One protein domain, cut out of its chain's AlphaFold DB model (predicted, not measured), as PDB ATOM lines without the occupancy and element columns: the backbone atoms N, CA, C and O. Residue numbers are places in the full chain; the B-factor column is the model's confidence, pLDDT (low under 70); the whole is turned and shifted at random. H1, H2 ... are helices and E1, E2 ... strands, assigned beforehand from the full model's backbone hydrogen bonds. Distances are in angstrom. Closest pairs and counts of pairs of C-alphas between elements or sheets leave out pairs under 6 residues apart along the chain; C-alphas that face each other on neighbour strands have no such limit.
ATOM      1  N   ALA A 229      56.918-127.489  87.444       94.00
ATOM      2  CA  ALA A 229      56.968-127.802  88.861       94.00
ATOM      3  C   ALA A 229      56.713-126.532  89.692       94.00
ATOM      4  O   ALA A 229      56.991-125.406  89.259       94.00
ATOM      5  N   LEU A 230      56.212-126.704  90.917       94.94
ATOM      6  CA  LEU A 230      56.105-125.593  91.859       94.94
ATOM      7  C   LEU A 230      57.472-124.905  92.013       94.94
ATOM      8  O   LEU A 230      58.509-125.554  92.126       94.94
ATOM      9  N   TYR A 231      57.453-123.573  92.018       94.00
ATOM     10  CA  TYR A 231      58.618-122.688  92.039       94.00
ATOM     11  C   TYR A 231      59.615-122.773  90.861       94.00
ATOM     12  O   TYR A 231      60.630-122.083  90.927       94.00
ATOM     13  N   ASP A 232      59.335-123.508  89.773       91.75
ATOM     14  CA  ASP A 232      60.043-123.336  88.484       91.75
ATOM     15  C   ASP A 232      59.505-122.087  87.765       91.75
ATOM     16  O   ASP A 232      58.730-122.156  86.807       91.75
ATOM     17  N   ILE A 233      59.830-120.922  88.330       89.81
ATOM     18  CA  ILE A 233      59.324-119.626  87.880       89.81
ATOM     19  C   ILE A 233      60.105-119.170  86.660       89.81
ATOM     20  O   ILE A 233      61.326-119.021  86.682       89.81
ATOM     21  N   LYS A 234      59.355-118.894  85.597       85.12
ATOM     22  CA  LYS A 234      59.863-118.303  84.369       85.12
ATOM     23  C   LYS A 234      59.080-117.027  84.129       85.12
ATOM     24  O   LYS A 234      57.898-117.075  83.794       85.12
ATOM     25  N   ASN A 235      59.739-115.894  84.308       89.31
ATOM     26  CA  ASN A 235      59.109-114.589  84.221       89.31
ATOM     27  C   ASN A 235      59.102-114.078  82.775       89.31
ATOM     28  O   ASN A 235      60.162-113.755  82.241       89.31
ATOM     29  N   PRO A 236      57.926-113.973  82.137       86.06
ATOM     30  CA  PRO A 236      57.832-113.627  80.722       86.06
ATOM     31  C   PRO A 236      58.113-112.163  80.402       86.06
ATOM     32  O   PRO A 236      58.079-111.774  79.238       86.06
ATOM     33  N   LEU A 237      58.329-111.327  81.418       87.06
ATOM     34  CA  LEU A 237      58.725-109.938  81.217       87.06
ATOM     35  C   LEU A 237      60.247-109.783  81.127       87.06
ATOM     36  O   LEU A 237      60.722-108.687  80.819       87.06
ATOM     37  N   GLU A 238      61.008-110.852  81.384       86.12
ATOM     38  CA  GLU A 238      62.454-110.839  81.217       86.12
ATOM     39  C   GLU A 238      62.848-110.815  79.740       86.12
ATOM     40  O   GLU A 238      62.345-111.565  78.912       86.12
ATOM     41  N   THR A 239      63.788-109.938  79.404       78.25
ATOM     42  CA  THR A 239      64.360-109.812  78.056       78.25
ATOM     43  C   THR A 239      65.873-109.694  78.165       78.25
ATOM     44  O   THR A 239      66.377-109.374  79.237       78.25
ATOM     45  N   LEU A 240      66.619-109.853  77.064       72.94
ATOM     46  CA  LEU A 240      68.093-109.752  77.065       72.94
ATOM     47  C   LEU A 240      68.630-108.490  77.771       72.94
ATOM     48  O   LEU A 240      69.673-108.540  78.414       72.94
ATOM     49  N   ASN A 241      67.893-107.379  77.683       76.25
ATOM     50  CA  ASN A 241      68.284-106.086  78.249       76.25
ATOM     51  C   ASN A 241      67.558-105.745  79.564       76.25
ATOM     52  O   ASN A 241      67.796-104.683  80.138       76.25
ATOM     53  N   CYS A 242      66.655-106.605  80.038       84.44
ATOM     54  CA  CYS A 242      65.851-106.381  81.236       84.44
ATOM     55  C   CYS A 242      65.609-107.715  81.951       84.44
ATOM     56  O   CYS A 242      64.598-108.375  81.730       84.44
ATOM     57  N   THR A 243      66.564-108.127  82.783       89.81
ATOM     58  CA  THR A 243      66.524-109.369  83.574       89.81
ATOM     59  C   THR A 243      66.876-109.091  85.021       89.81
ATOM     60  O   THR A 243      67.674-108.188  85.282       89.81
ATOM     61  N   LEU A 244      66.345-109.875  85.963       91.38
ATOM     62  CA  LEU A 244      66.746-109.798  87.366       91.38
ATOM     63  C   LEU A 244      68.105-110.471  87.586       91.38
ATOM     64  O   LEU A 244      68.354-111.593  87.131       91.38
ATOM     65  N   ASN A 245      68.982-109.801  88.335       92.31
ATOM     66  CA  ASN A 245      70.228-110.404  88.805       92.31
ATOM     67  C   ASN A 245      69.973-111.367  89.985       92.31
ATOM     68  O   ASN A 245      68.876-111.436  90.540       92.31
ATOM     69  N   SER A 246      70.991-112.128  90.396       92.62
ATOM     70  CA  SER A 246      70.855-113.129  91.467       92.62
ATOM     71  C   SER A 246      70.422-112.533  92.814       92.62
ATOM     72  O   SER A 246      69.639-113.152  93.537       92.62
ATOM     73  N   THR A 247      70.890-111.326  93.144       92.50
ATOM     74  CA  THR A 247      70.504-110.604  94.365       92.50
ATOM     75  C   THR A 247      69.032-110.207  94.327       92.50
ATOM     76  O   THR A 247      68.313-110.420  95.301       92.50
ATOM     77  N   GLU A 248      68.569-109.674  93.199       94.06
ATOM     78  CA  GLU A 248      67.182-109.267  92.980       94.06
ATOM     79  C   GLU A 248      66.222-110.458  93.000       94.06
ATOM     80  O   GLU A 248      65.206-110.384  93.683       94.06
ATOM     81  N   ARG A 249      66.562-111.583  92.357       94.31
ATOM     82  CA  ARG A 249      65.742-112.808  92.417       94.31
ATOM     83  C   ARG A 249      65.622-113.347  93.834       94.31
ATOM     84  O   ARG A 249      64.525-113.613  94.314       94.31
ATOM     85  N   LYS A 250      66.748-113.438  94.548       93.38
ATOM     86  CA  LYS A 250      66.742-113.857  95.954       93.38
ATOM     87  C   LYS A 250      65.913-112.905  96.813       93.38
ATOM     88  O   LYS A 250      65.229-113.347  97.737       93.38
ATOM     89  N   ARG A 251      65.963-111.599  96.527       93.38
ATOM     90  CA  ARG A 251      65.131-110.602  97.203       93.38
ATOM     91  C   ARG A 251      63.654-110.823  96.889       93.38
ATOM     92  O   ARG A 251      62.888-110.865  97.843       93.38
ATOM     93  N   ALA A 252      63.276-111.022  95.628       95.31
ATOM     94  CA  ALA A 252      61.899-111.305  95.228       95.31
ATOM     95  C   ALA A 252      61.342-112.534  95.962       95.31
ATOM     96  O   ALA A 252      60.289-112.455  96.592       95.31
ATOM     97  N   GLU A 253      62.100-113.633  95.981       95.19
ATOM     98  CA  GLU A 253      61.731-114.854  96.702       95.19
ATOM     99  C   GLU A 253      61.591-114.608  98.214       95.19
ATOM    100  O   GLU A 253      60.629-115.054  98.841       95.19
ATOM    101  N   THR A 254      62.522-113.856  98.812       93.94
ATOM    102  CA  THR A 254      62.484-113.523 100.246       93.94
ATOM    103  C   THR A 254      61.273-112.654 100.595       93.94
ATOM    104  O   THR A 254      60.630-112.900 101.612       93.94
ATOM    105  N   GLN A 255      60.937-111.660  99.767       93.25
ATOM    106  CA  GLN A 255      59.769-110.803  99.995       93.25
ATOM    107  C   GLN A 255      58.466-111.582  99.834       93.25
ATOM    108  O   GLN A 255      57.583-111.488 100.682       93.25
ATOM    109  N   ALA A 256      58.374-112.433  98.812       95.56
ATOM    110  CA  ALA A 256      57.242-113.334  98.652       95.56
ATOM    111  C   ALA A 256      57.088-114.278  99.855       95.56
ATOM    112  O   ALA A 256      55.975-114.484 100.331       95.56
ATOM    113  N   GLN A 257      58.190-114.802 100.407       94.62
ATOM    114  CA  GLN A 257      58.154-115.611 101.627       94.62
ATOM    115  C   GLN A 257      57.562-114.835 102.817       94.62
ATOM    116  O   GLN A 257      56.772-115.408 103.569       94.62
ATOM    117  N   ILE A 258      57.923-113.556 102.995       91.50
ATOM    118  CA  ILE A 258      57.373-112.707 104.069       91.50
ATOM    119  C   ILE A 258      55.878-112.497 103.869       91.50
ATOM    120  O   ILE A 258      55.122-112.715 104.810       91.50
ATOM    121  N   ILE A 259      55.451-112.145 102.654       92.69
ATOM    122  CA  ILE A 259      54.035-111.932 102.315       92.69
ATOM    123  C   ILE A 259      53.225-113.205 102.581       92.69
ATOM    124  O   ILE A 259      52.179-113.171 103.221       92.69
ATOM    125  N   VAL A 260      53.717-114.364 102.139       94.94
ATOM    126  CA  VAL A 260      53.031-115.639 102.391       94.94
ATOM    127  C   VAL A 260      52.968-115.914 103.895       94.94
ATOM    128  O   VAL A 260      51.908-116.282 104.395       94.94
ATOM    129  N   ARG A 261      54.063-115.694 104.639       92.81
ATOM    130  CA  ARG A 261      54.081-115.875 106.099       92.81
ATOM    131  C   ARG A 261      53.076-114.951 106.784       92.81
ATOM    132  O   ARG A 261      52.357-115.411 107.665       92.81
ATOM    133  N   SER A 262      53.013-113.683 106.379       89.94
ATOM    134  CA  SER A 262      52.118-112.705 106.990       89.94
ATOM    135  C   SER A 262      50.656-113.065 106.784       89.94
ATOM    136  O   SER A 262      49.885-112.827 107.699       89.94
ATOM    137  N   ILE A 263      50.294-113.706 105.664       92.31
ATOM    138  CA  ILE A 263      48.929-114.169 105.378       92.31
ATOM    139  C   ILE A 263      48.589-115.455 106.136       92.31
ATOM    140  O   ILE A 263      47.536-115.539 106.765       92.31
ATOM    141  N   VAL A 264      49.444-116.484 106.075       93.81
ATOM    142  CA  VAL A 264      49.110-117.792 106.676       93.81
ATOM    143  C   VAL A 264      49.106-117.759 108.205       93.81
ATOM    144  O   VAL A 264      48.435-118.578 108.831       93.81
ATOM    145  N   GLU A 265      49.822-116.815 108.811       92.06
ATOM    146  CA  GLU A 265      49.838-116.615 110.262       92.06
ATOM    147  C   GLU A 265      48.753-115.634 110.746       92.06
ATOM    148  O   GLU A 265      48.663-115.392 111.948       92.06
ATOM    149  N   LEU A 266      47.904-115.088 109.857       91.00
ATOM    150  CA  LEU A 266      46.805-114.211 110.275       91.00
ATOM    151  C   LEU A 266      45.860-114.957 111.221       91.00
ATOM    152  O   LEU A 266      45.394-116.046 110.866       91.00
ATOM    153  N   PRO A 267      45.517-114.377 112.382       93.38
ATOM    154  CA  PRO A 267      44.447-114.900 113.210       93.38
ATOM    155  C   PRO A 267      43.115-114.615 112.509       93.38
ATOM    156  O   PRO A 267      42.827-113.482 112.108       93.38
ATOM    157  N   VAL A 268      42.320-115.662 112.298       94.06
ATOM    158  CA  VAL A 268      41.100-115.571 111.494       94.06
ATOM    159  C   VAL A 268      39.921-116.266 112.150       94.06
ATOM    160  O   VAL A 268      40.080-117.263 112.854       94.06
ATOM    161  N   ARG A 269      38.718-115.775 111.864       94.38
ATOM    162  CA  ARG A 269      37.456-116.440 112.199       94.38
ATOM    163  C   ARG A 269      36.584-116.601 110.949       94.38
ATOM    164  O   ARG A 269      36.678-115.767 110.046       94.38
ATOM    165  N   PRO A 270      35.746-117.646 110.852       93.44
ATOM    166  CA  PRO A 270      34.776-117.765 109.766       93.44
ATOM    167  C   PRO A 270      33.866-116.528 109.683       93.44
ATOM    168  O   PRO A 270      33.384-116.042 110.706       93.44
ATOM    169  N   ALA A 271      33.645-116.013 108.473       90.38
ATOM    170  CA  ALA A 271      32.641-114.982 108.221       90.38
ATOM    171  C   ALA A 271      31.235-115.606 108.180       90.38
ATOM    172  O   ALA A 271      31.072-116.721 107.679       90.38
ATOM    173  N   ALA A 272      30.240-114.886 108.707       82.88
ATOM    174  CA  ALA A 272      28.860-115.367 108.798       82.88
ATOM    175  C   ALA A 272      28.103-115.264 107.464       82.88
ATOM    176  O   ALA A 272      27.369-116.177 107.112       82.88
ATOM    177  N   GLU A 273      28.311-114.181 106.712       79.81
ATOM    178  CA  GLU A 273      27.492-113.827 105.539       79.81
ATOM    179  C   GLU A 273      28.039-114.348 104.201       79.81
ATOM    180  O   GLU A 273      27.311-114.394 103.215       79.81
ATOM    181  N   GLU A 274      29.314-114.735 104.136       84.75
ATOM    182  CA  GLU A 274      29.944-115.239 102.910       84.75
ATOM    183  C   GLU A 274      30.948-116.355 103.220       84.75
ATOM    184  O   GLU A 274      31.443-116.485 104.350       84.75
ATOM    185  N   LEU A 275      31.296-117.157 102.207       90.56
ATOM    186  CA  LEU A 275      32.332-118.171 102.345       90.56
ATOM    187  C   LEU A 275      33.715-117.500 102.385       90.56
ATOM    188  O   LEU A 275      34.458-117.426 101.406       90.56
ATOM    189  N   ALA A 276      34.066-116.974 103.554       93.69
ATOM    190  CA  ALA A 276      35.312-116.263 103.794       93.69
ATOM    191  C   ALA A 276      35.801-116.435 105.234       93.69
ATOM    192  O   ALA A 276      35.094-116.943 106.114       93.69
ATOM    193  N   PHE A 277      37.021-115.961 105.467       95.19
ATOM    194  CA  PHE A 277      37.585-115.747 106.790       95.19
ATOM    195  C   PHE A 277      37.797-114.260 107.035       95.19
ATOM    196  O   PHE A 277      38.430-113.590 106.222       95.19
ATOM    197  N   GLN A 278      37.301-113.752 108.158       93.88
ATOM    198  CA  GLN A 278      37.600-112.404 108.617       93.88
ATOM    199  C   GLN A 278      38.852-112.426 109.488       93.88
ATOM    200  O   GLN A 278      38.992-113.292 110.356       93.88
ATOM    201  N   ILE A 279      39.749-111.468 109.265       91.50
ATOM    202  CA  ILE A 279      40.905-111.255 110.133       91.50
ATOM    203  C   ILE A 279      40.393-110.760 111.484       91.50
ATOM    204  O   ILE A 279      39.706-109.743 111.565       91.50
ATOM    205  N   ASP A 280      40.731-111.486 112.542       89.94
ATOM    206  CA  ASP A 280      40.346-111.152 113.907       89.94
ATOM    207  C   ASP A 280      41.526-111.396 114.838       89.94
ATOM    208  O   ASP A 280      41.882-112.538 115.116       89.94
ATOM    209  N   ALA A 281      42.100-110.313 115.365       86.75
ATOM    210  CA  ALA A 281      43.225-110.359 116.294       86.75
ATOM    211  C   ALA A 281      42.933-111.149 117.585       86.75
ATOM    212  O   ALA A 281      43.870-111.549 118.270       86.75
ATOM    213  N   LYS A 282      41.655-111.367 117.930       89.56
ATOM    214  CA  LYS A 282      41.247-112.173 119.089       89.56
ATOM    215  C   LYS A 282      41.138-113.664 118.776       89.56
ATOM    216  O   LYS A 282      41.026-114.461 119.707       89.56
ATOM    217  N   SER A 283      41.149-114.053 117.501       89.44
ATOM    218  CA  SER A 283      41.071-115.461 117.130       89.44
ATOM    219  C   SER A 283      42.346-116.199 117.533       89.44
ATOM    220  O   SER A 283      43.461-115.761 117.256       89.44
ATOM    221  N   LEU A 284      42.171-117.369 118.147       89.62
ATOM    222  CA  LEU A 284      43.267-118.284 118.477       89.62
ATOM    223  C   LEU A 284      43.663-119.179 117.294       89.62
ATOM    224  O   LEU A 284      44.669-119.884 117.367       89.62
ATOM    225  N   THR A 285      42.874-119.176 116.217       91.56
ATOM    226  CA  THR A 285      43.089-120.054 115.066       91.56
ATOM    227  C   THR A 285      43.737-119.268 113.928       91.56
ATOM    228  O   THR A 285      43.087-118.401 113.336       91.56
ATOM    229  N   PRO A 286      45.006-119.552 113.586       93.88
ATOM    230  CA  PRO A 286      45.648-118.925 112.442       93.88
ATOM    231  C   PRO A 286      45.124-119.515 111.129       93.88
ATOM    232  O   PRO A 286      44.717-120.680 111.072       93.88
ATOM    233  N   TYR A 287      45.203-118.748 110.043       95.31
ATOM    234  CA  TYR A 287      44.726-119.173 108.726       95.31
ATOM    235  C   TYR A 287      45.371-120.486 108.255       95.31
ATOM    236  O   TYR A 287      44.692-121.339 107.687       95.31
ATOM    237  N   ARG A 288      46.644-120.729 108.592       95.69
ATOM    238  CA  ARG A 288      47.355-121.984 108.289       95.69
ATOM    239  C   ARG A 288      46.670-123.251 108.799       95.69
ATOM    240  O   ARG A 288      46.901-124.307 108.226       95.69
ATOM    241  N   TRP A 289      45.862-123.176 109.860       96.31
ATOM    242  CA  TRP A 289      45.129-124.337 110.377       96.31
ATOM    243  C   TRP A 289      44.083-124.836 109.368       96.31
ATOM    244  O   TRP A 289      43.818-126.031 109.262       96.31
ATOM    245  N   TRP A 290      43.530-123.915 108.577       96.19
ATOM    246  CA  TRP A 290      42.533-124.204 107.555       96.19
ATOM    247  C   TRP A 290      43.148-124.724 106.254       96.19
ATOM    248  O   TRP A 290      42.485-125.456 105.526       96.19
ATOM    249  N   LEU A 291      44.402-124.366 105.961       96.88
ATOM    250  CA  LEU A 291      45.074-124.683 104.700       96.88
ATOM    251  C   LEU A 291      45.427-126.165 104.579       96.88
ATOM    252  O   LEU A 291      45.988-126.764 105.495       96.88
ATOM    253  N   LYS A 292      45.167-126.745 103.404       95.38
ATOM    254  CA  LYS A 292      45.449-128.160 103.111       95.38
ATOM    255  C   LYS A 292      46.922-128.538 103.242       95.38
ATOM    256  O   LYS A 292      47.239-129.657 103.644       95.38
ATOM    257  N   LYS A 293      47.828-127.641 102.857       95.38
ATOM    258  CA  LYS A 293      49.277-127.830 102.978       95.38
ATOM    259  C   LYS A 293      49.936-126.578 103.533       95.38
ATOM    260  O   LYS A 293      49.473-125.461 103.313       95.38
ATOM    261  N   PHE A 294      51.071-126.775 104.194       93.50
ATOM    262  CA  PHE A 294      51.959-125.684 104.569       93.50
ATOM    263  C   PHE A 294      52.968-125.426 103.433       93.50
ATOM    264  O   PHE A 294      53.716-126.352 103.107       93.50
ATOM    265  N   PRO A 295      53.012-124.221 102.830       95.38
ATOM    266  CA  PRO A 295      53.854-123.957 101.663       95.38
ATOM    267  C   PRO A 295      55.345-124.195 101.906       95.38
ATOM    268  O   PRO A 295      55.909-123.754 102.912       95.38
ATOM    269  N   THR A 296      56.018-124.827 100.951       95.25
ATOM    270  CA  THR A 296      57.447-125.148 101.033       95.25
ATOM    271  C   THR A 296      58.324-123.904 100.968       95.25
ATOM    272  O   THR A 296      59.388-123.890 101.591       95.25
ATOM    273  N   ILE A 297      57.871-122.808 100.336       94.00
ATOM    274  CA  ILE A 297      58.590-121.523 100.396       94.00
ATOM    275  C   ILE A 297      58.843-121.075 101.842       94.00
ATOM    276  O   ILE A 297      59.894-120.511 102.123       94.00
ATOM    277  N   LEU A 298      57.944-121.375 102.788       92.44
ATOM    278  CA  LEU A 298      58.085-120.994 104.199       92.44
ATOM    279  C   LEU A 298      59.116-121.835 104.960       92.44
ATOM    280  O   LEU A 298      59.574-121.416 106.023       92.44
ATOM    281  N   GLN A 299      59.496-122.989 104.412       88.88
ATOM    282  CA  GLN A 299      60.500-123.893 104.977       88.88
ATOM    283  C   GLN A 299      61.922-123.531 104.522       88.88
ATOM    284  O   GLN A 299      62.903-124.022 105.078       88.88
ATOM    285  N   LYS A 300      62.056-122.657 103.516       86.69
ATOM    286  CA  LYS A 300      63.357-122.207 103.017       86.69
ATOM    287  C   LYS A 300      64.024-121.248 104.013       86.69
ATOM    288  O   LYS A 300      63.424-120.271 104.462       86.69
ATOM    289  N   ASN A 301      65.306-121.464 104.301       78.19
ATOM    290  CA  ASN A 301      66.119-120.566 105.130       78.19
ATOM    291  C   ASN A 301      66.592-119.340 104.324       78.19
ATOM    292  O   ASN A 301      67.776-119.205 104.014       78.19
ATOM    293  N   LEU A 302      65.661-118.461 103.943       77.44
ATOM    294  CA  LEU A 302      65.960-117.284 103.111       77.44
ATOM    295  C   LEU A 302      66.348-116.044 103.932       77.44
ATOM    296  O   LEU A 302      67.009-115.146 103.413       77.44
ATOM    297  N   GLN A 303      66.001-116.016 105.221       67.38
ATOM    298  CA  GLN A 303      66.248-114.893 106.129       67.38
ATOM    299  C   GLN A 303      67.253-115.242 107.228       67.38
ATOM    300  O   GLN A 303      67.289-116.371 107.711       67.38
ATOM    301  N   LYS A 304      68.027-114.242 107.674       54.28
ATOM    302  CA  LYS A 304      68.875-114.340 108.880       54.28
ATOM    303  C   LYS A 304      68.110-114.041 110.176       54.28
ATOM    304  O   LYS A 304      68.514-114.502 111.237       54.28
ATOM    305  N   THR A 305      67.011-113.298 110.089       50.03
ATOM    306  CA  THR A 305      66.161-112.872 111.209       50.03
ATOM    307  C   THR A 305      64.706-113.141 110.850       50.03
ATOM    308  O   THR A 305      64.268-112.762 109.767       50.03
ATOM    309  N   LYS A 306      63.962-113.814 111.737       53.47
ATOM    310  CA  LYS A 306      62.508-113.965 111.598       53.47
ATOM    311  C   LYS A 306      61.875-112.605 111.883       53.47
ATOM    312  O   LYS A 306      61.747-112.236 113.044       53.47
ATOM    313  N   GLU A 307      61.548-111.849 110.843       53.56
ATOM    314  CA  GLU A 307      60.693-110.671 111.001       53.56
ATOM    315  C   GLU A 307      59.301-111.134 111.455       53.56
ATOM    316  O   GLU A 307      58.779-112.138 110.951       53.56
ATOM    317  N   GLU A 308      58.740-110.453 112.457       49.19
ATOM    318  CA  GLU A 308      57.391-110.747 112.935       49.19
ATOM    319  C   GLU A 308      56.369-110.362 111.856       49.19
ATOM    320  O   GLU A 308      56.488-109.290 111.254       49.19
ATOM    321  N   PRO A 309      55.370-111.220 111.586       47.53
ATOM    322  CA  PRO A 309      54.331-110.915 110.616       47.53
ATOM    323  C   PRO A 309      53.580-109.650 111.048       47.53
ATOM    324  O   PRO A 309      53.007-109.590 112.136       47.53
ATOM    325  N   ARG A 310      53.585-108.620 110.197       56.28
ATOM    326  CA  ARG A 310      52.823-107.392 110.439       56.28
ATOM    327  C   ARG A 310      51.369-107.603 110.028       56.28
ATOM    328  O   ARG A 310      51.095-108.059 108.922       56.28
ATOM    329  N   ILE A 311      50.439-107.245 110.910       49.66
ATOM    330  CA  ILE A 311      49.007-107.208 110.596       49.66
ATOM    331  C   ILE A 311      48.776-105.953 109.743       49.66
ATOM    332  O   ILE A 311      48.828-104.838 110.253       49.66
ATOM    333  N   LEU A 312      48.583-106.132 108.436       52.75
ATOM    334  CA  LEU A 312      48.550-105.061 107.423       52.75
ATOM    335  C   LEU A 312      47.214-104.297 107.343       52.75
ATOM    336  O   LEU A 312      46.901-103.695 106.319       52.75
ATOM    337  N   TYR A 313      46.406-104.323 108.403       47.62
ATOM    338  CA  TYR A 313      45.135-103.606 108.430       47.62
ATOM    339  C   TYR A 313      45.319-102.221 109.058       47.62
ATOM    340  O   TYR A 313      45.253-102.068 110.276       47.62
ATOM    341  N   GLU A 314      45.521-101.202 108.226       46.41
ATOM    342  CA  GLU A 314      45.156 -99.835 108.594       46.41
ATOM    343  C   GLU A 314      43.807 -99.540 107.935       46.41
ATOM    344  O   GLU A 314      43.719 -99.427 106.713       46.41
ATOM    345  N   ALA A 315      42.746 -99.436 108.741       40.31
ATOM    346  CA  ALA A 315      41.459 -98.889 108.314       40.31
ATOM    347  C   ALA A 315      41.634 -97.400 107.967       40.31
ATOM    348  O   ALA A 315      41.294 -96.514 108.748       40.31
ATOM    349  N   GLY A 316      42.244 -97.120 106.820       42.16
ATOM    350  CA  GLY A 316      42.378 -95.782 106.278       42.16
ATOM    351  C   GLY A 316      41.125 -95.426 105.492       42.16
ATOM    352  O   GLY A 316      40.899 -95.964 104.411       42.16
ATOM    353  N   ASN A 317      40.326 -94.503 106.028       41.91
ATOM    354  CA  ASN A 317      39.396 -93.698 105.241       41.91
ATOM    355  C   ASN A 317      40.197 -92.946 104.170       41.91
ATOM    356  O   ASN A 317      40.763 -91.904 104.470       41.91
ATOM    357  N   ASP A 318      40.311 -93.509 102.971       42.69
ATOM    358  CA  ASP A 318      40.359 -92.810 101.683       42.69
ATOM    359  C   ASP A 318      40.630 -93.836 100.576       42.69
ATOM    360  O   ASP A 318      41.327 -94.825 100.787       42.69
ATOM    361  N   SER A 319      40.019 -93.612  99.408       46.75
ATOM    362  CA  SER A 319      40.089 -94.398  98.162       46.75
ATOM    363  C   SER A 319      41.194 -95.467  98.101       46.75
ATOM    364  O   SER A 319      42.374 -95.121  98.180       46.75
ATOM    365  N   ALA A 320      40.805 -96.731  97.882       46.56
ATOM    366  CA  ALA A 320      41.704 -97.883  97.775       46.56
ATOM    367  C   ALA A 320      43.035 -97.537  97.068       46.56
ATOM    368  O   ALA A 320      43.010 -96.917  95.994       46.56
ATOM    369  N   PRO A 321      44.198 -97.906  97.644       51.44
ATOM    370  CA  PRO A 321      45.486 -97.590  97.044       51.44
ATOM    371  C   PRO A 321      45.544 -98.120  95.608       51.44
ATOM    372  O   PRO A 321      45.225 -99.275  95.352       51.44
ATOM    373  N   ARG A 322      45.977 -97.274  94.660       63.84
ATOM    374  CA  ARG A 322      46.013 -97.603  93.217       63.84
ATOM    375  C   ARG A 322      46.892 -98.814  92.866       63.84
ATOM    376  O   ARG A 322      46.819 -99.287  91.741       63.84
ATOM    377  N   HIS A 323      47.751 -99.254  93.786       76.88
ATOM    378  CA  HIS A 323      48.696-100.349  93.593       76.88
ATOM    379  C   HIS A 323      48.918-101.092  94.919       76.88
ATOM    380  O   HIS A 323      49.175-100.451  95.943       76.88
ATOM    381  N   VAL A 324      48.898-102.429  94.904       84.88
ATOM    382  CA  VAL A 324      49.008-103.274  96.111       84.88
ATOM    383  C   VAL A 324      50.268-103.011  96.934       84.88
ATOM    384  O   VAL A 324      50.254-103.106  98.156       84.88
ATOM    385  N   ALA A 325      51.356-102.602  96.284       85.38
ATOM    386  CA  ALA A 325      52.615-102.275  96.953       85.38
ATOM    387  C   ALA A 325      52.460-101.232  98.078       85.38
ATOM    388  O   ALA A 325      53.173-101.300  99.072       85.38
ATOM    389  N   PHE A 326      51.497-100.307  97.991       82.88
ATOM    390  CA  PHE A 326      51.260 -99.348  99.078       82.88
ATOM    391  C   PHE A 326      50.725 -99.998 100.361       82.88
ATOM    392  O   PHE A 326      50.929 -99.446 101.438       82.88
ATOM    393  N   SER A 327      50.083-101.161 100.249       82.12
ATOM    394  CA  SER A 327      49.578-101.944 101.380       82.12
ATOM    395  C   SER A 327      50.571-102.999 101.874       82.12
ATOM    396  O   SER A 327      50.403-103.502 102.979       82.12
ATOM    397  N   TYR A 328      51.601-103.332 101.088       86.00
ATOM    398  CA  TYR A 328      52.576-104.385 101.395       86.00
ATOM    399  C   TYR A 328      54.011-103.836 101.278       86.00
ATOM    400  O   TYR A 328      54.575-103.800 100.175       86.00
ATOM    401  N   PRO A 329      54.631-103.408 102.397       85.69
ATOM    402  CA  PRO A 329      55.994-102.870 102.418       85.69
ATOM    403  C   PRO A 329      57.050-103.809 101.822       85.69
ATOM    404  O   PRO A 329      58.055-103.352 101.279       85.69
ATOM    405  N   GLU A 330      56.819-105.115 101.891       89.12
ATOM    406  CA  GLU A 330      57.659-106.164 101.316       89.12
ATOM    407  C   GLU A 330      57.777-106.004  99.797       89.12
ATOM    408  O   GLU A 330      58.873-106.073  99.234       89.12
ATOM    409  N   ILE A 331      56.650-105.703  99.140       90.81
ATOM    410  CA  ILE A 331      56.600-105.430  97.702       90.81
ATOM    411  C   ILE A 331      57.376-104.146  97.409       90.81
ATOM    412  O   ILE A 331      58.221-104.140  96.517       90.81
ATOM    413  N   MET A 332      57.159-103.077  98.185       89.00
ATOM    414  CA  MET A 332      57.905-101.818  98.017       89.00
ATOM    415  C   MET A 332      59.410-102.031  98.157       89.00
ATOM    416  O   MET A 332      60.170-101.577  97.310       89.00
ATOM    417  N   THR A 333      59.832-102.799  99.156       89.19
ATOM    418  CA  THR A 333      61.243-103.097  99.418       89.19
ATOM    419  C   THR A 333      61.880-103.891  98.272       89.19
ATOM    420  O   THR A 333      63.049-103.690  97.938       89.19
ATOM    421  N   GLY A 334      61.136-104.824  97.665       91.06
ATOM    422  CA  GLY A 334      61.578-105.517  96.453       91.06
ATOM    423  C   GLY A 334      61.715-104.559  95.268       91.06
ATOM    424  O   GLY A 334      62.737-104.555  94.584       91.06
ATOM    425  N   LEU A 335      60.715-103.700  95.062       92.69
ATOM    426  CA  LEU A 335      60.688-102.728  93.969       92.69
ATOM    427  C   LEU A 335      61.780-101.662  94.085       92.69
ATOM    428  O   LEU A 335      62.359-101.307  93.066       92.69
ATOM    429  N   GLU A 336      62.100-101.180  95.287       91.81
ATOM    430  CA  GLU A 336      63.176-100.207  95.528       91.81
ATOM    431  C   GLU A 336      64.532-100.723  95.034       91.81
ATOM    432  O   GLU A 336      65.261 -99.993  94.364       91.81
ATOM    433  N   LEU A 337      64.830-102.007  95.253       91.12
ATOM    434  CA  LEU A 337      66.067-102.618  94.764       91.12
ATOM    435  C   LEU A 337      66.136-102.629  93.227       91.12
ATOM    436  O   LEU A 337      67.169-102.311  92.642       91.12
ATOM    437  N   ALA A 338      65.030-102.972  92.561       91.38
ATOM    438  CA  ALA A 338      64.949-102.952  91.099       91.38
ATOM    439  C   ALA A 338      64.933-101.520  90.529       91.38
ATOM    440  O   ALA A 338      65.425-101.270  89.426       91.38
ATOM    441  N   PHE A 339      64.368-100.568  91.270       90.19
ATOM    442  CA  PHE A 339      64.239 -99.170  90.876       90.19
ATOM    443  C   PHE A 339      65.601 -98.509  90.644       90.19
ATOM    444  O   PHE A 339      65.771 -97.807  89.647       90.19
ATOM    445  N   GLU A 340      66.583 -98.788  91.505       85.56
ATOM    446  CA  GLU A 340      67.941 -98.234  91.409       85.56
ATOM    447  C   GLU A 340      68.641 -98.596  90.089       85.56
ATOM    448  O   GLU A 340      69.345 -97.767  89.508       85.56
ATOM    449  N   ARG A 341      68.405 -99.810  89.572       89.56
ATOM    450  CA  ARG A 341      69.008-100.312  88.324       89.56
ATOM    451  C   ARG A 341      68.126-100.108  87.087       89.56
ATOM    452  O   ARG A 341      68.579-100.348  85.970       89.56
ATOM    453  N   CYS A 342      66.877 -99.669  87.247       88.19
ATOM    454  CA  CYS A 342      65.927 -99.490  86.146       88.19
ATOM    455  C   CYS A 342      66.438 -98.474  85.106       88.19
ATOM    456  O   CYS A 342      66.587 -97.291  85.403       88.19
ATOM    457  N   GLN A 343      66.635 -98.909  83.856       86.25
ATOM    458  CA  GLN A 343      67.142 -98.050  82.771       86.25
ATOM    459  C   GLN A 343      66.054 -97.504  81.833       86.25
ATOM    460  O   GLN A 343      66.351 -96.666  80.985       86.25
ATOM    461  N   CYS A 344      64.782 -97.898  81.987       83.94
ATOM    462  CA  CYS A 344      63.701 -97.423  81.107       83.94
ATOM    463  C   CYS A 344      63.260 -95.966  81.378       83.94
ATOM    464  O   CYS A 344      62.310 -95.479  80.774       83.94
ATOM    465  N   GLY A 345      63.933 -95.259  82.296       79.81
ATOM    466  CA  GLY A 345      63.608 -93.885  82.695       79.81
ATOM    467  C   GLY A 345      62.602 -93.782  83.844       79.81
ATOM    468  O   GLY A 345      62.322 -92.673  84.299       79.81
ATOM    469  N   CYS A 346      62.116 -94.920  84.355       82.25
ATOM    470  CA  CYS A 346      61.204 -94.995  85.498       82.25
ATOM    471  C   CYS A 346      61.792 -94.377  86.782       82.25
ATOM    472  O   CYS A 346      61.054 -93.870  87.629       82.25
ATOM    473  N   ASN A 347      63.125 -94.364  86.882       79.56
ATOM    474  CA  ASN A 347      63.901 -93.842  88.005       79.56
ATOM    475  C   ASN A 347      64.034 -92.309  88.054       79.56
ATOM    476  O   ASN A 347      64.579 -91.769  89.012       79.56
ATOM    477  N   LYS A 348      63.518 -91.588  87.050       82.81
ATOM    478  CA  LYS A 348      63.563 -90.113  87.000       82.81
ATOM    479  C   LYS A 348      62.522 -89.432  87.896       82.81
ATOM    480  O   LYS A 348      62.556 -88.216  88.058       82.81
ATOM    481  N   SER A 349      61.565 -90.185  88.435       82.25
ATOM    482  CA  SER A 349      60.531 -89.712  89.364       82.25
ATOM    483  C   SER A 349      60.533 -90.569  90.627       82.25
ATOM    484  O   SER A 349      60.905 -91.733  90.538       82.25
ATOM    485  N   PRO A 350      60.090 -90.054  91.790       85.00
ATOM    486  CA  PRO A 350      59.985 -90.863  93.003       85.00
ATOM    487  C   PRO A 350      59.161 -92.134  92.759       85.00
ATOM    488  O   PRO A 350      58.089 -92.047  92.157       85.00
ATOM    489  N   LEU A 351      59.612 -93.283  93.281       83.81
ATOM    490  CA  LEU A 351      58.980 -94.594  93.063       83.81
ATOM    491  C   LEU A 351      57.461 -94.568  93.301       83.81
ATOM    492  O   LEU A 351      56.699 -95.059  92.473       83.81
ATOM    493  N   LYS A 352      57.000 -93.904  94.370       82.31
ATOM    494  CA  LYS A 352      55.563 -93.751  94.675       82.31
ATOM    495  C   LYS A 352      54.763 -93.108  93.532       82.31
ATOM    496  O   LYS A 352      53.627 -93.493  93.293       82.31
ATOM    497  N   LYS A 353      55.344 -92.137  92.819       80.69
ATOM    498  CA  LYS A 353      54.705 -91.481  91.668       80.69
ATOM    499  C   LYS A 353      54.698 -92.404  90.447       80.69
ATOM    500  O   LYS A 353      53.695 -92.462  89.745       80.69
ATOM    501  N   THR A 354      55.786 -93.142  90.234       81.19
ATOM    502  CA  THR A 354      55.937 -94.112  89.139       81.19
ATOM    503  C   THR A 354      54.939 -95.268  89.255       81.19
ATOM    504  O   THR A 354      54.303 -95.623  88.268       81.19
ATOM    505  N   LEU A 355      54.710 -95.795  90.462       80.75
ATOM    506  CA  LEU A 355      53.706 -96.842  90.712       80.75
ATOM    507  C   LEU A 355      52.256 -96.362  90.545       80.75
ATOM    508  O   LEU A 355      51.345 -97.173  90.425       80.75
ATOM    509  N   GLY A 356      52.027 -95.046  90.511       67.31
ATOM    510  CA  GLY A 356      50.731 -94.462  90.162       67.31
ATOM    511  C   GLY A 356      50.426 -94.465  88.658       67.31
ATOM    512  O   GLY A 356      49.341 -94.030  88.269       67.31
ATOM    513  N   THR A 357      51.368 -94.919  87.824       66.44
ATOM    514  CA  THR A 357      51.243 -95.054  86.366       66.44
ATOM    515  C   THR A 357      51.413 -96.512  85.945       66.44
ATOM    516  O   THR A 357      52.086 -97.277  86.632       66.44
ATOM    517  N   LYS A 358      50.803 -96.915  84.822       70.19
ATOM    518  CA  LYS A 358      50.943 -98.281  84.300       70.19
ATOM    519  C   LYS A 358      52.411 -98.545  83.946       70.19
ATOM    520  O   LYS A 358      53.003 -97.769  83.202       70.19
ATOM    521  N   LEU A 359      52.981 -99.619  84.490       71.75
ATOM    522  CA  LEU A 359      54.344-100.040  84.177       71.75
ATOM    523  C   LEU A 359      54.359-100.823  82.855       71.75
ATOM    524  O   LEU A 359      53.516-101.692  82.632       71.75
ATOM    525  N   ASP A 360      55.320-100.523  81.985       69.50
ATOM    526  CA  ASP A 360      55.432-101.154  80.667       69.50
ATOM    527  C   ASP A 360      56.142-102.520  80.714       69.50
ATOM    528  O   ASP A 360      56.944-102.814  81.612       69.50
ATOM    529  N   SER A 361      55.890-103.348  79.694       65.25
ATOM    530  CA  SER A 361      56.683-104.544  79.390       65.25
ATOM    531  C   SER A 361      58.083-104.113  78.942       65.25
ATOM    532  O   SER A 361      58.228-103.470  77.904       65.25
ATOM    533  N   GLY A 362      59.109-104.412  79.740       74.94
ATOM    534  CA  GLY A 362      60.478-103.903  79.559       74.94
ATOM    535  C   GLY A 362      60.965-103.008  80.703       74.94
ATOM    536  O   GLY A 362      62.127-102.604  80.721       74.94
ATOM    537  N   CYS A 363      60.117-102.726  81.696       88.38
ATOM    538  CA  CYS A 363      60.529-102.097  82.945       88.38
ATOM    539  C   CYS A 363      60.984-103.147  83.972       88.38
ATOM    540  O   CYS A 363      60.248-104.089  84.262       88.38
ATOM    541  N   LEU A 364      62.157-102.943  84.588       91.31
ATOM    542  CA  LEU A 364      62.695-103.848  85.614       91.31
ATOM    543  C   LEU A 364      61.791-103.937  86.857       91.31
ATOM    544  O   LEU A 364      61.766-104.962  87.530       91.31
ATOM    545  N   LEU A 365      61.002-102.890  87.129       91.81
ATOM    546  CA  LEU A 365      59.982-102.912  88.180       91.81
ATOM    547  C   LEU A 365      58.870-103.915  87.874       91.81
ATOM    548  O   LEU A 365      58.480-104.656  88.766       91.81
ATOM    549  N   SER A 366      58.388-103.964  86.626       91.19
ATOM    550  CA  SER A 366      57.368-104.933  86.202       91.19
ATOM    551  C   SER A 366      57.888-106.360  86.340       91.19
ATOM    552  O   SER A 366      57.172-107.230  86.826       91.19
ATOM    553  N   VAL A 367      59.152-106.583  85.961       93.25
ATOM    554  CA  VAL A 367      59.817-107.882  86.114       93.25
ATOM    555  C   VAL A 367      59.890-108.270  87.593       93.25
ATOM    556  O   VAL A 367      59.417-109.339  87.960       93.25
ATOM    557  N   MET A 368      60.414-107.390  88.453       95.44
ATOM    558  CA  MET A 368      60.522-107.627  89.898       95.44
ATOM    559  C   MET A 368      59.154-107.871  90.551       95.44
ATOM    560  O   MET A 368      59.009-108.784  91.361       95.44
ATOM    561  N   PHE A 369      58.144-107.075  90.189       94.69
ATOM    562  CA  PHE A 369      56.782-107.238  90.688       94.69
ATOM    563  C   PHE A 369      56.219-108.609  90.316       94.69
ATOM    564  O   PHE A 369      55.792-109.350  91.199       94.69
ATOM    565  N   LEU A 370      56.271-108.966  89.029       94.81
ATOM    566  CA  LEU A 370      55.745-110.240  88.555       94.81
ATOM    567  C   LEU A 370      56.494-111.426  89.175       94.81
ATOM    568  O   LEU A 370      55.848-112.393  89.558       94.81
ATOM    569  N   GLU A 371      57.814-111.336  89.364       96.50
ATOM    570  CA  GLU A 371      58.603-112.375  90.045       96.50
ATOM    571  C   GLU A 371      58.058-112.646  91.457       96.50
ATOM    572  O   GLU A 371      57.773-113.790  91.816       96.50
ATOM    573  N   MET A 372      57.849-111.586  92.250       97.38
ATOM    574  CA  MET A 372      57.278-111.701  93.596       97.38
ATOM    575  C   MET A 372      55.867-112.291  93.560       97.38
ATOM    576  O   MET A 372      55.563-113.195  94.340       97.38
ATOM    577  N   MET A 373      55.012-111.806  92.654       97.19
ATOM    578  CA  MET A 373      53.637-112.295  92.538       97.19
ATOM    579  C   MET A 373      53.603-113.772  92.141       97.19
ATOM    580  O   MET A 373      52.844-114.530  92.734       97.19
ATOM    581  N   LEU A 374      54.460-114.228  91.225       97.38
ATOM    582  CA  LEU A 374      54.545-115.641  90.849       97.38
ATOM    583  C   LEU A 374      54.981-116.517  92.032       97.38
ATOM    584  O   LEU A 374      54.368-117.556  92.278       97.38
ATOM    585  N   HIS A 375      55.951-116.088  92.844       98.00
ATOM    586  CA  HIS A 375      56.303-116.818  94.069       98.00
ATOM    587  C   HIS A 375      55.126-116.933  95.050       98.00
ATOM    588  O   HIS A 375      54.896-118.013  95.605       98.00
ATOM    589  N   VAL A 376      54.365-115.851  95.248       98.12
ATOM    590  CA  VAL A 376      53.156-115.864  96.089       98.12
ATOM    591  C   VAL A 376      52.086-116.774  95.480       98.12
ATOM    592  O   VAL A 376      51.520-117.600  96.194       98.12
ATOM    593  N   ALA A 377      51.846-116.699  94.170       98.25
ATOM    594  CA  ALA A 377      50.870-117.528  93.470       98.25
ATOM    595  C   ALA A 377      51.160-119.023  93.640       98.25
ATOM    596  O   ALA A 377      50.271-119.777  94.031       98.25
ATOM    597  N   HIS A 378      52.409-119.442  93.403       98.25
ATOM    598  CA  HIS A 378      52.821-120.837  93.560       98.25
ATOM    599  C   HIS A 378      52.647-121.295  95.015       98.25
ATOM    600  O   HIS A 378      52.147-122.391  95.250       98.25
ATOM    601  N   ALA A 379      52.985-120.451  95.996       98.25
ATOM    602  CA  ALA A 379      52.813-120.777  97.409       98.25
ATOM    603  C   ALA A 379      51.343-120.905  97.828       98.25
ATOM    604  O   ALA A 379      50.991-121.831  98.555       98.25
ATOM    605  N   MET A 380      50.470-120.013  97.357       98.31
ATOM    606  CA  MET A 380      49.039-120.078  97.662       98.31
ATOM    607  C   MET A 380      48.343-121.232  96.927       98.31
ATOM    608  O   MET A 380      47.439-121.849  97.491       98.31
ATOM    609  N   ALA A 381      48.784-121.569  95.711       98.12
ATOM    610  CA  ALA A 381      48.342-122.763  94.995       98.12
ATOM    611  C   ALA A 381      48.796-124.049  95.708       98.12
ATOM    612  O   ALA A 381      47.993-124.961  95.910       98.12
ATOM    613  N   GLU A 382      50.053-124.111  96.157       98.19
ATOM    614  CA  GLU A 382      50.575-125.230  96.946       98.19
ATOM    615  C   GLU A 382      49.821-125.383  98.272       98.19
ATOM    616  O   GLU A 382      49.418-126.498  98.602       98.19
ATOM    617  N   ALA A 383      49.558-124.280  98.989       97.94
ATOM    618  CA  ALA A 383      48.756-124.272 100.216       97.94
ATOM    619  C   ALA A 383      47.373-124.902 100.012       97.94
ATOM    620  O   ALA A 383      46.868-125.612 100.883       97.94
ATOM    621  N   ALA A 384      46.776-124.658  98.843       97.50
ATOM    622  CA  ALA A 384      45.500-125.235  98.451       97.50
ATOM    623  C   ALA A 384      45.601-126.712  98.045       97.50
ATOM    624  O   ALA A 384      44.582-127.395  97.984       97.50
ATOM    625  N   GLY A 385      46.803-127.224  97.776       96.56
ATOM    626  CA  GLY A 385      47.056-128.612  97.399       96.56
ATOM    627  C   GLY A 385      47.490-128.839  95.952       96.56
ATOM    628  O   GLY A 385      47.563-130.007  95.563       96.56
ATOM    629  N   ALA A 386      47.790-127.789  95.177       96.31
ATOM    630  CA  ALA A 386      48.372-127.935  93.842       96.31
ATOM    631  C   ALA A 386      49.695-128.725  93.896       96.31
ATOM    632  O   ALA A 386      50.401-128.716  94.909       96.31
ATOM    633  N   GLN A 387      50.009-129.433  92.813       93.69
ATOM    634  CA  GLN A 387      51.251-130.206  92.669       93.69
ATOM    635  C   GLN A 387      52.209-129.571  91.658       93.69
ATOM    636  O   GLN A 387      53.424-129.709  91.775       93.69
ATOM    637  N   ASP A 388      51.652-128.852  90.693       94.75
ATOM    638  CA  ASP A 388      52.324-128.207  89.579       94.75
ATOM    639  C   ASP A 388      51.514-126.969  89.144       94.75
ATOM    640  O   ASP A 388      50.462-126.656  89.713       94.75
ATOM    641  N   ILE A 389      52.027-126.242  88.153       94.88
ATOM    642  CA  ILE A 389      51.428-125.019  87.614       94.88
ATOM    643  C   ILE A 389      51.252-125.175  86.109       94.88
ATOM    644  O   ILE A 389      52.123-125.685  85.405       94.88
ATOM    645  N   SER A 390      50.105-124.743  85.600       94.50
ATOM    646  CA  SER A 390      49.840-124.744  84.166       94.50
ATOM    647  C   SER A 390      50.585-123.615  83.458       94.50
ATOM    648  O   SER A 390      50.642-122.495  83.954       94.50
ATOM    649  N   ASN A 391      51.043-123.887  82.234       90.31
ATOM    650  CA  ASN A 391      51.534-122.879  81.290       90.31
ATOM    651  C   ASN A 391      50.691-122.847  80.003       90.31
ATOM    652  O   ASN A 391      51.208-122.573  78.920       90.31
ATOM    653  N   LEU A 392      49.381-123.123  80.107       88.94
ATOM    654  CA  LEU A 392      48.451-123.267  78.974       88.94
ATOM    655  C   LEU A 392      48.578-122.158  77.912       88.94
ATOM    656  O   LEU A 392      48.448-122.417  76.720       88.94
ATOM    657  N   ARG A 393      48.820-120.908  78.316       85.12
ATOM    658  CA  ARG A 393      48.936-119.755  77.404       85.12
ATOM    659  C   ARG A 393      50.315-119.095  77.467       85.12
ATOM    660  O   ARG A 393      50.442-117.905  77.174       85.12
ATOM    661  N   GLY A 394      51.338-119.859  77.860       83.81
ATOM    662  CA  GLY A 394      52.720-119.400  77.987       83.81
ATOM    663  C   GLY A 394      52.827-118.149  78.861       83.81
ATOM    664  O   GLY A 394      52.260-118.089  79.952       83.81
ATOM    665  N   ALA A 395      53.486-117.112  78.338       83.06
ATOM    666  CA  ALA A 395      53.674-115.820  78.999       83.06
ATOM    667  C   ALA A 395      52.387-115.211  79.584       83.06
ATOM    668  O   ALA A 395      52.393-114.644  80.677       83.06
ATOM    669  N   ARG A 396      51.261-115.347  78.876       87.25
ATOM    670  CA  ARG A 396      49.989-114.761  79.308       87.25
ATOM    671  C   ARG A 396      49.454-115.415  80.583       87.25
ATOM    672  O   ARG A 396      48.855-114.720  81.395       87.25
ATOM    673  N   THR A 397      49.699-116.712  80.780       89.56
ATOM    674  CA  THR A 397      49.303-117.414  82.010       89.56
ATOM    675  C   THR A 397      50.012-116.828  83.228       89.56
ATOM    676  O   THR A 397      49.357-116.549  84.225       89.56
ATOM    677  N   ALA A 398      51.318-116.565  83.135       91.00
ATOM    678  CA  ALA A 398      52.079-115.991  84.242       91.00
ATOM    679  C   ALA A 398      51.624-114.561  84.589       91.00
ATOM    680  O   ALA A 398      51.444-114.253  85.765       91.00
ATOM    681  N   ILE A 399      51.372-113.708  83.588       91.12
ATOM    682  CA  ILE A 399      50.877-112.336  83.815       91.12
ATOM    683  C   ILE A 399      49.517-112.359  84.523       91.12
ATOM    684  O   ILE A 399      49.359-111.748  85.574       91.12
ATOM    685  N   GLU A 400      48.555-113.125  84.000       92.19
ATOM    686  CA  GLU A 400      47.205-113.195  84.576       92.19
ATOM    687  C   GLU A 400      47.173-113.879  85.955       92.19
ATOM    688  O   GLU A 400      46.253-113.646  86.747       92.19
ATOM    689  N   LEU A 401      48.166-114.724  86.252       95.12
ATOM    690  CA  LEU A 401      48.384-115.286  87.582       95.12
ATOM    691  C   LEU A 401      48.948-114.234  88.550       95.12
ATOM    692  O   LEU A 401      48.528-114.191  89.707       95.12
ATOM    693  N   GLY A 402      49.832-113.355  88.073       94.94
ATOM    694  CA  GLY A 402      50.277-112.175  88.814       94.94
ATOM    695  C   GLY A 402      49.114-111.247  89.175       94.94
ATOM    696  O   GLY A 402      48.964-110.884  90.341       94.94
ATOM    697  N   ASP A 403      48.233-110.962  88.214       93.12
ATOM    698  CA  ASP A 403      47.019-110.161  88.435       93.12
ATOM    699  C   ASP A 403      46.067-110.819  89.453       93.12
ATOM    700  O   ASP A 403      45.429-110.144  90.264       93.12
ATOM    701  N   ALA A 404      45.986-112.155  89.461       95.56
ATOM    702  CA  ALA A 404      45.178-112.889  90.435       95.56
ATOM    703  C   ALA A 404      45.694-112.697  91.872       95.56
ATOM    704  O   ALA A 404      44.896-112.563  92.804       95.56
ATOM    705  N   VAL A 405      47.020-112.669  92.056       96.81
ATOM    706  CA  VAL A 405      47.647-112.377  93.354       96.81
ATOM    707  C   VAL A 405      47.419-110.928  93.749       96.81
ATOM    708  O   VAL A 405      47.030-110.683  94.888       96.81
ATOM    709  N   ASP A 406      47.598-109.982  92.828       92.50
ATOM    710  CA  ASP A 406      47.334-108.562  93.075       92.50
ATOM    711  C   ASP A 406      45.899-108.343  93.588       92.50
ATOM    712  O   ASP A 406      45.692-107.723  94.638       92.50
ATOM    713  N   LYS A 407      44.905-108.969  92.940       90.88
ATOM    714  CA  LYS A 407      43.497-108.951  93.375       90.88
ATOM    715  C   LYS A 407      43.299-109.608  94.744       90.88
ATOM    716  O   LYS A 407      42.568-109.074  95.581       90.88
ATOM    717  N   PHE A 408      43.941-110.750  94.994       93.88
ATOM    718  CA  PHE A 408      43.867-111.461  96.274       93.88
ATOM    719  C   PHE A 408      44.410-110.625  97.437       93.88
ATOM    720  O   PHE A 408      43.713-110.411  98.429       93.88
ATOM    721  N   LEU A 409      45.620-110.094  97.283       92.56
ATOM    722  CA  LEU A 409      46.280-109.250  98.273       92.56
ATOM    723  C   LEU A 409      45.519-107.938  98.509       92.56
ATOM    724  O   LEU A 409      45.389-107.503  99.656       92.56
ATOM    725  N   SER A 410      44.976-107.336  97.449       88.31
ATOM    726  CA  SER A 410      44.173-106.112  97.539       88.31
ATOM    727  C   SER A 410      42.881-106.321  98.329       88.31
ATOM    728  O   SER A 410      42.521-105.474  99.145       88.31
ATOM    729  N   ILE A 411      42.188-107.452  98.150       86.69
ATOM    730  CA  ILE A 411      40.971-107.768  98.921       86.69
ATOM    731  C   ILE A 411      41.295-107.965 100.404       86.69
ATOM    732  O   ILE A 411      40.581-107.431 101.252       86.69
ATOM    733  N   ILE A 412      42.391-108.655 100.723       89.25
ATOM    734  CA  ILE A 412      42.840-108.820 102.113       89.25
ATOM    735  C   ILE A 412      43.136-107.454 102.742       89.25
ATOM    736  O   ILE A 412      42.632-107.161 103.824       89.25
ATOM    737  N   ALA A 413      43.898-106.606 102.049       84.50
ATOM    738  CA  ALA A 413      44.304-105.302 102.564       84.50
ATOM    739  C   ALA A 413      43.128-104.327 102.736       84.50
ATOM    740  O   ALA A 413      43.077-103.591 103.715       84.50
ATOM    741  N   THR A 414      42.181-104.315 101.796       81.38
ATOM    742  CA  THR A 414      41.066-103.349 101.802       81.38
ATOM    743  C   THR A 414      39.877-103.803 102.637       81.38
ATOM    744  O   THR A 414      39.217-102.981 103.260       81.38
ATOM    745  N   SER A 415      39.575-105.103 102.630       83.31
ATOM    746  CA  SER A 415      38.351-105.643 103.230       83.31
ATOM    747  C   SER A 415      38.612-106.443 104.508       83.31
ATOM    748  O   SER A 415      37.659-106.822 105.181       83.31
ATOM    749  N   GLY A 416      39.873-106.742 104.843       86.62
ATOM    750  CA  GLY A 416      40.215-107.540 106.024       86.62
ATOM    751  C   GLY A 416      39.658-108.967 105.980       86.62
ATOM    752  O   GLY A 416      39.428-109.572 107.030       86.62
ATOM    753  N   VAL A 417      39.395-109.496 104.779       90.19
ATOM    754  CA  VAL A 417      38.806-110.826 104.573       90.19
ATOM    755  C   VAL A 417      39.573-111.641 103.539       90.19
ATOM    756  O   VAL A 417      40.052-111.125 102.530       90.19
ATOM    757  N   ILE A 418      39.633-112.950 103.766       94.06
ATOM    758  CA  ILE A 418      40.147-113.949 102.831       94.06
ATOM    759  C   ILE A 418      38.940-114.683 102.237       94.06
ATOM    760  O   ILE A 418      38.386-115.591 102.859       94.06
ATOM    761  N   ARG A 419      38.502-114.261 101.047       92.62
ATOM    762  CA  ARG A 419      37.316-114.809 100.363       92.62
ATOM    763  C   ARG A 419      37.625-116.091  99.597       92.62
ATOM    764  O   ARG A 419      38.623-116.138  98.873       92.62
ATOM    765  N   TRP A 420      36.724-117.074  99.677       94.25
ATOM    766  CA  TRP A 420      36.814-118.313  98.904       94.25
ATOM    767  C   TRP A 420      36.869-118.039  97.411       94.25
ATOM    768  O   TRP A 420      37.836-118.439  96.780       94.25
ATOM    769  N   ALA A 421      35.908-117.297  96.857       90.69
ATOM    770  CA  ALA A 421      35.843-117.041  95.419       90.69
ATOM    771  C   ALA A 421      37.154-116.458  94.854       90.69
ATOM    772  O   ALA A 421      37.666-116.938  93.843       90.69
ATOM    773  N   THR A 422      37.748-115.470  95.532       92.44
ATOM    774  CA  THR A 422      39.019-114.859  95.110       92.44
ATOM    775  C   THR A 422      40.180-115.843  95.192       92.44
ATOM    776  O   THR A 422      40.965-115.963  94.251       92.44
ATOM    777  N   TRP A 423      40.299-116.555  96.313       95.38
ATOM    778  CA  TRP A 423      41.382-117.508  96.519       95.38
ATOM    779  C   TRP A 423      41.261-118.721  95.588       95.38
ATOM    780  O   TRP A 423      42.234-119.112  94.949       95.38
ATOM    781  N   PHE A 424      40.056-119.265  95.428       95.94
ATOM    782  CA  PHE A 424      39.747-120.362  94.518       95.94
ATOM    783  C   PHE A 424      40.032-119.983  93.063       95.94
ATOM    784  O   PHE A 424      40.650-120.774  92.361       95.94
ATOM    785  N   ARG A 425      39.683-118.764  92.617       95.12
ATOM    786  CA  ARG A 425      40.046-118.244  91.283       95.12
ATOM    787  C   ARG A 425      41.559-118.215  91.066       95.12
ATOM    788  O   ARG A 425      42.025-118.646  90.015       95.12
ATOM    789  N   LEU A 426      42.326-117.741  92.050       96.94
ATOM    790  CA  LEU A 426      43.793-117.742  91.995       96.94
ATOM    791  C   LEU A 426      44.338-119.167  91.865       96.94
ATOM    792  O   LEU A 426      45.141-119.447  90.977       96.94
ATOM    793  N   VAL A 427      43.877-120.078  92.721       97.50
ATOM    794  CA  VAL A 427      44.335-121.473  92.749       97.50
ATOM    795  C   VAL A 427      43.939-122.208  91.467       97.50
ATOM    796  O   VAL A 427      44.757-122.902  90.868       97.50
ATOM    797  N   ALA A 428      42.700-122.045  91.011       96.31
ATOM    798  CA  ALA A 428      42.207-122.659  89.789       96.31
ATOM    799  C   ALA A 428      42.915-122.097  88.550       96.31
ATOM    800  O   ALA A 428      43.268-122.872  87.663       96.31
ATOM    801  N   SER A 429      43.196-120.790  88.510       96.12
ATOM    802  CA  SER A 429      44.026-120.158  87.474       96.12
ATOM    803  C   SER A 429      45.425-120.777  87.434       96.12
ATOM    804  O   SER A 429      45.876-121.211  86.375       96.12
ATOM    805  N   ALA A 430      46.065-120.940  88.595       96.88
ATOM    806  CA  ALA A 430      47.378-121.573  88.709       96.88
ATOM    807  C   ALA A 430      47.382-123.025  88.190       96.88
ATOM    808  O   ALA A 430      48.248-123.414  87.407       96.88
ATOM    809  N   ILE A 431      46.389-123.829  88.585       96.38
ATOM    810  CA  ILE A 431      46.307-125.251  88.215       96.38
ATOM    811  C   ILE A 431      45.905-125.436  86.748       96.38
ATOM    812  O   ILE A 431      46.424-126.323  86.073       96.38
ATOM    813  N   THR A 432      44.964-124.644  86.238       94.62
ATOM    814  CA  THR A 432      44.367-124.874  84.910       94.62
ATOM    815  C   THR A 432      44.972-124.025  83.800       94.62
ATOM    816  O   THR A 432      44.862-124.393  82.630       94.62
ATOM    817  N   GLY A 433      45.594-122.899  84.156       93.69
ATOM    818  CA  GLY A 433      46.150-121.914  83.232       93.69
ATOM    819  C   GLY A 433      45.103-121.014  82.579       93.69
ATOM    820  O   GLY A 433      45.451-120.232  81.685       93.69
ATOM    821  N   LEU A 434      43.834-121.125  82.988       93.69
ATOM    822  CA  LEU A 434      42.745-120.234  82.587       93.69
ATOM    823  C   LEU A 434      42.810-118.903  83.354       93.69
ATOM    824  O   LEU A 434      43.313-118.881  84.472       93.69
ATOM    825  N   PRO A 435      42.305-117.795  82.780       92.62
ATOM    826  CA  PRO A 435      42.326-116.503  83.459       92.62
ATOM    827  C   PRO A 435      41.557-116.572  84.777       92.62
ATOM    828  O   PRO A 435      40.459-117.125  84.810       92.62
ATOM    829  N   HIS A 436      42.040-115.925  85.838       91.25
ATOM    830  CA  HIS A 436      41.277-115.829  87.093       91.25
ATOM    831  C   HIS A 436      39.907-115.140  86.894       91.25
ATOM    832  O   HIS A 436      38.963-115.368  87.657       91.25
ATOM    833  N   ASN A 437      39.794-114.334  85.835       88.56
ATOM    834  CA  ASN A 437      38.602-113.620  85.406       88.56
ATOM    835  C   ASN A 437      37.883-114.235  84.187       88.56
ATOM    836  O   ASN A 437      37.026-113.593  83.593       88.56
ATOM    837  N   PHE A 438      38.194-115.486  83.827       83.44
ATOM    838  CA  PHE A 438      37.609-116.208  82.684       83.44
ATOM    839  C   PHE A 438      36.070-116.194  82.646       83.44
ATOM    840  O   PHE A 438      35.480-116.251  81.576       83.44
ATOM    841  N   ALA A 439      35.442-116.095  83.813       73.88
ATOM    842  CA  ALA A 439      34.004-115.983  83.984       73.88
ATOM    843  C   ALA A 439      33.693-114.866  84.989       73.88
ATOM    844  O   ALA A 439      33.256-115.140  86.108       73.88
TER     845      ALA A 439
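This is residues 229 to 439 of the 678 residues of an uncharacterized protein of Fusarium euwallaceae (UniProt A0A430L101). Reading from the first printed residue, you meet a rounded helical body with H5 running through its middle: H1 and H3 pack on H5 as a three-helix bundle, and the pair H6 and H7 crosses H5 from another side. A small sheet of three short strands sits at one end of the longest axis, and a long stretch with no named element, residues 300 to 328, loops from H2 to H3. The printed part has 211 residues, with seven named helices and three named strands in the order H1 E1 E2 H2 H3 H4 H5 H6 E3 H7; the sheet runs E1, E2, E3, antiparallel. The class is mostly helix, though under half of the residues are in named elements. The whole is compact, with a radius of gyration of the C-alphas of 16.6 A and spans of 49 by 39 by 39 A.

Start at H1, residues 246 to 264, which with H3, residues 329 to 341, and H5, residues 364 to 384, makes an up and down bundle, each helix running against the one before it in the chain. H1 touches H3 at a shallow tilt of 12 degrees, opposite ways; their closest C-alphas, those of Gln 255 and Glu 330, are 5.3 A apart. H1 touches H5 at a steep tilt of 42 degrees, the same way, with C-alphas of Ala 252 and Met 372 closest at 4.9 A. H3 touches residues 364 to 372 of H5 alone, closest at C-alphas 338 and 365, 5.8 A, opposite ways at a shallow tilt of 33 degrees, only just short of steep. H5 is the hub, touching five helices. Look next at H2, residues 296 to 299: it touches H1, closest at C-alphas 257 and 298, 6.0 A, and only just touches H5, with 3 pairs of C-alphas within 8 A. H4, residues 351 to 354, is close to H3 but not clearly touching, with C-alphas 339 and 351 closest at 7.3 A. H6, residues 395 to 415, touches H5 about perpendicular at 76 degrees, C-alphas 373 and 402 being closest at 5.0 A. H7, residues 420 to 432, touches H5 at 79 degrees, also about perpendicular, with C-alphas 381 and 427 closest at 4.8 A. H6 and H7 touch at a shallow tilt of 14 degrees, opposite ways, with C-alphas 404 and 426 closest at 5.3 A. In the sheet, E1, residues 268 to 270, and E2, residues 276 to 279, form a hairpin, with N 269 and O 278 within hydrogen-bond range at 2.9 A. E3, residues 417 to 419, is antiparallel to E2, with N 418 and O 277 at 2.8 A. H6 only grazes the sheet, with its residues 408 to 415. Every O i to N i+4 pair is within hydrogen-bond range in H1, H5, H6 and H7, and 7 of 9 are in H3; H2 and H4 are too short for such a pair.

Find C-alpha 246 at (70.855, -113.129, 91.467), where H1 begins; it runs 26.9 A to residue 264. E1, E2 and H2 follow, then H3, 19.4 A long, and H4. H5 runs 30.3 A from C-alpha 364 at (62.695, -103.848, 85.614). H6 is 30.4 A long; E3 follows, and H7, 17.2 A, ends at C-alpha 432 at (44.367, -124.874, 84.910).

The farthest C-alphas, those of Leu 240 and Ala 272, are 50.8 A apart. The printed part has no cut; the links E2 to H2 and H2 to H3 are long. Mean pLDDT of the printed part is 86.2, and residues 303 to 322, 356 to 357 and 360 to 361 are under 70.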